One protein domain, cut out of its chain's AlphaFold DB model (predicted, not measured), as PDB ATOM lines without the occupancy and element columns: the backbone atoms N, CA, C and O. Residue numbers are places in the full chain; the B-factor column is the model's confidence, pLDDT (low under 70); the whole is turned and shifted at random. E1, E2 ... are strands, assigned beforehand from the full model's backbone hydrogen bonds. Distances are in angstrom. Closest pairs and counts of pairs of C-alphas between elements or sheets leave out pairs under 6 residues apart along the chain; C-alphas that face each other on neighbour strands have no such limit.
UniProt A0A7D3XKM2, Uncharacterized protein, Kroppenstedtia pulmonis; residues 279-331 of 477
ATOM      1  N   TYR A 279     201.303 235.707 195.929       68.69
ATOM      2  CA  TYR A 279     200.345 236.737 195.549       68.69
ATOM      3  C   TYR A 279     199.525 237.123 196.764       68.69
ATOM      4  O   TYR A 279     198.920 236.264 197.409       68.69
ATOM      5  N   LYS A 280     199.437 238.424 197.016       77.19
ATOM      6  CA  LYS A 280     198.590 238.990 198.060       77.19
ATOM      7  C   LYS A 280     197.729 240.082 197.453       77.19
ATOM      8  O   LYS A 280     198.240 240.982 196.793       77.19
ATOM      9  N   ILE A 281     196.415 240.022 197.653       73.25
ATOM     10  CA  ILE A 281     195.564 241.155 197.284       73.25
ATOM     11  C   ILE A 281     195.844 242.270 198.295       73.25
ATOM     12  O   ILE A 281     195.695 242.068 199.499       73.25
ATOM     13  N   VAL A 282     196.313 243.417 197.805       77.12
ATOM     14  CA  VAL A 282     196.718 244.565 198.640       77.12
ATOM     15  C   VAL A 282     195.725 245.715 198.555       77.12
ATOM     16  O   VAL A 282     195.603 246.493 199.495       77.12
ATOM     17  N   LYS A 283     194.957 245.773 197.465       74.38
ATOM     18  CA  LYS A 283     193.790 246.638 197.331       74.38
ATOM     19  C   LYS A 283     192.673 245.816 196.704       74.38
ATOM     20  O   LYS A 283     192.645 245.592 195.494       74.38
ATOM     21  N   GLU A 284     191.780 245.319 197.548       61.22
ATOM     22  CA  GLU A 284     190.503 244.778 197.091       61.22
ATOM     23  C   GLU A 284     189.610 245.918 196.604       61.22
ATOM     24  O   GLU A 284     189.759 247.065 197.037       61.22
ATOM     25  N   VAL A 285     188.623 245.596 195.767       53.94
ATOM     26  CA  VAL A 285     187.472 246.481 195.550       53.94
ATOM     27  C   VAL A 285     186.641 246.536 196.838       53.94
ATOM     28  O   VAL A 285     185.520 246.048 196.903       53.94
ATOM     29  N   LYS A 286     187.170 247.129 197.909       39.66
ATOM     30  CA  LYS A 286     186.356 247.553 199.049       39.66
ATOM     31  C   LYS A 286     185.833 248.947 198.734       39.66
ATOM     32  O   LYS A 286     186.316 249.950 199.243       39.66
ATOM     33  N   GLY A 287     184.874 248.971 197.810       41.31
ATOM     34  CA  GLY A 287     184.213 250.172 197.326       41.31
ATOM     35  C   GLY A 287     185.039 250.965 196.313       41.31
ATOM     36  O   GLY A 287     185.771 251.884 196.675       41.31
ATOM     37  N   SER A 288     184.761 250.768 195.025       39.94
ATOM     38  CA  SER A 288     184.598 251.929 194.147       39.94
ATOM     39  C   SER A 288     183.474 252.781 194.749       39.94
ATOM     40  O   SER A 288     182.323 252.640 194.358       39.94
ATOM     41  N   LYS A 289     183.753 253.599 195.774       44.75
ATOM     42  CA  LYS A 289     182.754 254.304 196.608       44.75
ATOM     43  C   LYS A 289     181.725 255.155 195.830       44.75
ATOM     44  O   LYS A 289     180.811 255.681 196.450       44.75
ATOM     45  N   LYS A 290     181.847 255.288 194.504       48.81
ATOM     46  CA  LYS A 290     180.894 255.969 193.617       48.81
ATOM     47  C   LYS A 290     179.990 255.056 192.777       48.81
ATOM     48  O   LYS A 290     178.927 255.519 192.387       48.81
ATOM     49  N   PHE A 291     180.364 253.803 192.499       53.97
ATOM     50  CA  PHE A 291     179.598 252.939 191.588       53.97
ATOM     51  C   PHE A 291     179.204 251.617 192.258       53.97
ATOM     52  O   PHE A 291     180.080 250.790 192.533       53.97
ATOM     53  N   PRO A 292     177.904 251.424 192.538       60.09
ATOM     54  CA  PRO A 292     177.332 250.157 192.973       60.09
ATOM     55  C   PRO A 292     177.660 248.994 192.009       60.09
ATOM     56  O   PRO A 292     177.691 249.201 190.793       60.09
ATOM     57  N   PRO A 293     177.904 247.761 192.506       59.44
ATOM     58  CA  PRO A 293     178.240 246.596 191.672       59.44
ATOM     59  C   PRO A 293     177.217 246.247 190.577       59.44
ATOM     60  O   PRO A 293     177.568 245.610 189.586       59.44
ATOM     61  N   ASP A 294     175.959 246.634 190.765       65.06
ATOM     62  CA  ASP A 294     174.833 246.495 189.834       65.06
ATOM     63  C   ASP A 294     174.859 247.511 188.681       65.06
ATOM     64  O   ASP A 294     174.202 247.298 187.667       65.06
ATOM     65  N   GLN A 295     175.666 248.571 188.785       70.19
ATOM     66  CA  GLN A 295     175.821 249.583 187.736       70.19
ATOM     67  C   GLN A 295     176.968 249.284 186.762       70.19
ATOM     68  O   GLN A 295     177.195 250.050 185.825       70.19
ATOM     69  N   PHE A 296     177.702 248.184 186.957       77.62
ATOM     70  CA  PHE A 296     178.765 247.791 186.036       77.62
ATOM     71  C   PHE A 296     178.171 247.324 184.699       77.62
ATOM     72  O   PHE A 296     177.353 246.400 184.690       77.62
ATOM     73  N   PRO A 297     178.601 247.900 183.560       82.56
ATOM     74  CA  PRO A 297     178.134 247.469 182.253       82.56
ATOM     75  C   PRO A 297     178.467 246.004 181.987       82.56
ATOM     76  O   PRO A 297     179.486 245.477 182.450       82.56
ATOM     77  N   GLU A 298     177.633 245.357 181.175       82.12
ATOM     78  CA  GLU A 298     177.866 243.977 180.772       82.12
ATOM     79  C   GLU A 298     179.257 243.819 180.138       82.12
ATOM     80  O   GLU A 298     179.679 244.570 179.256       82.12
ATOM     81  N   GLY A 299     179.989 242.807 180.602       78.56
ATOM     82  CA  GLY A 299     181.319 242.503 180.101       78.56
ATOM     83  C   GLY A 299     182.462 243.271 180.769       78.56
ATOM     84  O   GLY A 299     183.611 243.024 180.399       78.56
ATOM     85  N   ILE A 300     182.199 244.132 181.750       84.12
ATOM     86  CA  ILE A 300     183.239 244.647 182.645       84.12
ATOM     87  C   ILE A 300     183.332 243.732 183.870       84.12
ATOM     88  O   ILE A 300     182.330 243.401 184.502       84.12
ATOM     89  N   ALA A 301     184.539 243.285 184.209       83.75
ATOM     90  CA  ALA A 301     184.779 242.494 185.407       83.75
ATOM     91  C   ALA A 301     184.409 243.313 186.652       83.75
ATOM     92  O   ALA A 301     184.915 244.419 186.846       83.75
ATOM     93  N   LYS A 302     183.556 242.746 187.514       82.88
ATOM     94  CA  LYS A 302     183.070 243.401 188.744       82.88
ATOM     95  C   LYS A 302     184.188 243.762 189.723       82.88
ATOM     96  O   LYS A 302     184.032 244.663 190.533       82.88
ATOM     97  N   ASP A 303     185.309 243.055 189.645       83.19
ATOM     98  CA  ASP A 303     186.507 243.295 190.445       83.19
ATOM     99  C   ASP A 303     187.646 243.942 189.636       83.19
ATOM    100  O   ASP A 303     188.811 243.899 190.045       83.19
ATOM    101  N   SER A 304     187.331 244.543 188.482       87.25
ATOM    102  CA  SER A 304     188.259 245.422 187.764       87.25
ATOM    103  C   SER A 304     188.774 246.543 188.673       87.25
ATOM    104  O   SER A 304     188.082 246.996 189.580       87.25
ATOM    105  N   GLY A 305     190.023 246.958 188.473       87.31
ATOM    106  CA  GLY A 305     190.712 247.922 189.338       87.31
ATOM    107  C   GLY A 305     191.292 247.331 190.628       87.31
ATOM    108  O   GLY A 305     192.081 248.008 191.283       87.31
ATOM    109  N   SER A 306     190.980 246.074 190.981       88.50
ATOM    110  CA  SER A 306     191.666 245.380 192.085       88.50
ATOM    111  C   SER A 306     193.172 245.366 191.857       88.50
ATOM    112  O   SER A 306     193.612 245.123 190.733       88.50
ATOM    113  N   ILE A 307     193.953 245.548 192.922       88.12
ATOM    114  CA  ILE A 307     195.417 245.494 192.873       88.12
ATOM    115  C   ILE A 307     195.908 244.321 193.714       88.12
ATOM    116  O   ILE A 307     195.559 244.173 194.891       88.12
ATOM    117  N   ARG A 308     196.767 243.504 193.109       88.44
ATOM    118  CA  ARG A 308     197.515 242.456 193.799       88.44
ATOM    119  C   ARG A 308     199.000 242.771 193.785       88.44
ATOM    120  O   ARG A 308     199.538 243.262 192.795       88.44
ATOM    121  N   GLU A 309     199.642 242.459 194.893       87.00
ATOM    122  CA  GLU A 309     201.085 242.410 195.030       87.00
ATOM    123  C   GLU A 309     201.553 241.009 194.635       87.00
ATOM    124  O   GLU A 309     200.947 239.999 195.006       87.00
ATOM    125  N   ARG A 310     202.626 240.970 193.854       83.06
ATOM    126  CA  ARG A 310     203.362 239.776 193.469       83.06
ATOM    127  C   ARG A 310     204.777 239.919 194.007       83.06
ATOM    128  O   ARG A 310     205.457 240.890 193.676       83.06
ATOM    129  N   ILE A 311     205.213 238.951 194.803       81.94
ATOM    130  CA  ILE A 311     206.555 238.927 195.388       81.94
ATOM    131  C   ILE A 311     207.356 237.830 194.694       81.94
ATOM    132  O   ILE A 311     206.907 236.684 194.616       81.94
ATOM    133  N   ASP A 312     208.511 238.188 194.131       77.19
ATOM    134  CA  ASP A 312     209.420 237.220 193.519       77.19
ATOM    135  C   ASP A 312     210.304 236.501 194.553       77.19
ATOM    136  O   ASP A 312     210.372 236.884 195.719       77.19
ATOM    137  N   LYS A 313     211.029 235.460 194.119       75.00
ATOM    138  CA  LYS A 313     211.928 234.671 194.988       75.00
ATOM    139  C   LYS A 313     213.041 235.489 195.657       75.00
ATOM    140  O   LYS A 313     213.685 234.988 196.571       75.00
ATOM    141  N   LYS A 314     213.313 236.706 195.179       78.56
ATOM    142  CA  LYS A 314     214.314 237.631 195.729       78.56
ATOM    143  C   LYS A 314     213.675 238.682 196.649       78.56
ATOM    144  O   LYS A 314     214.361 239.609 197.065       78.56
ATOM    145  N   GLY A 315     212.377 238.566 196.944       78.62
ATOM    146  CA  GLY A 315     211.626 239.516 197.764       78.62
ATOM    147  C   GLY A 315     211.226 240.799 197.030       78.62
ATOM    148  O   GLY A 315     210.721 241.730 197.659       78.62
ATOM    149  N   LYS A 316     211.429 240.888 195.708       80.06
ATOM    150  CA  LYS A 316     211.068 242.081 194.941       80.06
ATOM    151  C   LYS A 316     209.560 242.119 194.712       80.06
ATOM    152  O   LYS A 316     208.972 241.171 194.188       80.06
ATOM    153  N   LYS A 317     208.954 243.250 195.068       82.50
ATOM    154  CA  LYS A 317     207.522 243.512 194.914       82.50
ATOM    155  C   LYS A 317     207.210 244.058 193.525       82.50
ATOM    156  O   LYS A 317     207.902 244.946 193.031       82.50
ATOM    157  N   GLN A 318     206.147 243.539 192.925       84.38
ATOM    158  CA  GLN A 318     205.529 244.057 191.706       84.38
ATOM    159  C   GLN A 318     204.026 244.185 191.932       84.38
ATOM    160  O   GLN A 318     203.427 243.340 192.600       84.38
ATOM    161  N   TYR A 319     203.404 245.201 191.342       87.12
ATOM    162  CA  TYR A 319     201.961 245.402 191.442       87.12
ATOM    163  C   TYR A 319     201.275 245.140 190.106       87.12
ATOM    164  O   TYR A 319     201.716 245.585 189.040       87.12
ATOM    165  N   GLU A 320     200.169 244.410 190.173       89.25
ATOM    166  CA  GLU A 320     199.314 244.122 189.032       89.25
ATOM    167  C   GLU A 320     197.895 244.602 189.321       89.25
ATOM    168  O   GLU A 320     197.376 244.404 190.419       89.25
ATOM    169  N   VAL A 321     197.255 245.193 188.316       90.31
ATOM    170  CA  VAL A 321     195.863 245.636 188.355       90.31
ATOM    171  C   VAL A 321     194.989 244.721 187.505       90.31
ATOM    172  O   VAL A 321     195.413 244.214 186.456       90.31
ATOM    173  N   LYS A 322     193.757 244.494 187.955       90.00
ATOM    174  CA  LYS A 322     192.768 243.723 187.208       90.00
ATOM    175  C   LYS A 322     192.075 244.592 186.161       90.00
ATOM    176  O   LYS A 322     191.504 245.631 186.477       90.00
ATOM    177  N   ARG A 323     192.114 244.151 184.908       91.12
ATOM    178  CA  ARG A 323     191.519 244.828 183.751       91.12
ATOM    179  C   ARG A 323     190.018 244.599 183.642       91.12
ATOM    180  O   ARG A 323     189.480 243.654 184.221       91.12
ATOM    181  N   ALA A 324     189.375 245.377 182.775       89.06
ATOM    182  CA  ALA A 324     187.950 245.269 182.469       89.06
ATOM    183  C   ALA A 324     187.564 243.879 181.946       89.06
ATOM    184  O   ALA A 324     186.489 243.373 182.238       89.06
ATOM    185  N   ASN A 325     188.460 243.214 181.213       86.25
ATOM    186  CA  ASN A 325     188.245 241.852 180.714       86.25
ATOM    187  C   ASN A 325     188.527 240.749 181.761       86.25
ATOM    188  O   ASN A 325     188.472 239.566 181.433       86.25
ATOM    189  N   GLY A 326     188.878 241.116 182.998       86.44
ATOM    190  CA  GLY A 326     189.188 240.194 184.089       86.44
ATOM    191  C   GLY A 326     190.624 239.654 184.113       86.44
ATOM    192  O   GLY A 326     190.956 238.880 185.013       86.44
ATOM    193  N   THR A 327     191.483 240.047 183.168       88.94
ATOM    194  CA  THR A 327     192.910 239.672 183.163       88.94
ATOM    195  C   THR A 327     193.732 240.586 184.073       88.94
ATOM    196  O   THR A 327     193.392 241.751 184.263       88.94
ATOM    197  N   TRP A 328     194.826 240.077 184.635       88.50
ATOM    198  CA  TRP A 328     195.764 240.873 185.433       88.50
ATOM    199  C   TRP A 328     196.888 241.420 184.552       88.50
ATOM    200  O   TRP A 328     197.387 240.715 183.672       88.50
ATOM    201  N   ARG A 329     197.304 242.668 184.782       88.38
ATOM    202  CA  ARG A 329     198.447 243.289 184.098       88.38
ATOM    203  C   ARG A 329     199.271 244.133 185.057       88.38
ATOM    204  O   ARG A 329     198.728 244.711 185.989       88.38
ATOM    205  N   LYS A 330     200.578 244.216 184.803       87.81
ATOM    206  CA  LYS A 330     201.489 245.090 185.551       87.81
ATOM    207  C   LYS A 330     201.064 246.549 185.406       87.81
ATOM    208  O   LYS A 330     200.687 246.954 184.306       87.81
ATOM    209  N   ILE A 331     201.136 247.301 186.502       85.25
ATOM    210  CA  ILE A 331     200.765 248.723 186.516       85.25
ATOM    211  C   ILE A 331     201.798 249.557 185.759       85.25
ATOM    212  O   ILE A 331     201.461 250.315 184.848       85.25
TER     213      ILE A 331
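Overview. This is residues 279 to 331 of the 477 residues of an uncharacterized protein of Kroppenstedtia pulmonis (UniProt A0A7D3XKM2). With little regular structure, this is a small, strongly twisted sheet of four strands, with the long loop of residues 284 to 306 reaching past one end and the E2 to E3 turn at the other. Its 53 printed residues, 19 of them in named strands, have no named helix; E1 E2 E3 E4 form an all-strand meander, each the antiparallel neighbour of the one before. The whole is loose, radius of gyration of the C-alphas 12.6 A, a rod spanning 41 by 20 by 14 A.

Arrangement. Inner strands E2, residues 307 to 311, and E3, residues 317 to 322, form a hairpin at 149 degrees; N 310 and O 318, 2.8 A apart, are within hydrogen-bond range. Edge strand E1, residues 279 to 283, forms a hairpin with E2 at 146 degrees, with N 309 and O 280 at 2.8 A. Edge strand E4, residues 328 to 330, forms one with E3 at 135 degrees, with N 321 and O 329 at 2.8 A. E1 and E4 are apart.

Along the chain. E3 measures 16.6 A, E2 13.2 A, E1 12.0 A and E4 7.1 A. C-alpha 279 is at (200.345, 236.737, 195.549), C-alpha 330 at (201.489, 245.090, 185.551).

Size, cuts and confidence. The farthest C-alphas, Gln 295 and Lys 314, are 41.1 A apart. The printed part has no cut; the E1 to E2 link is long. Residues 279 and 284 to 294 have pLDDT under 70.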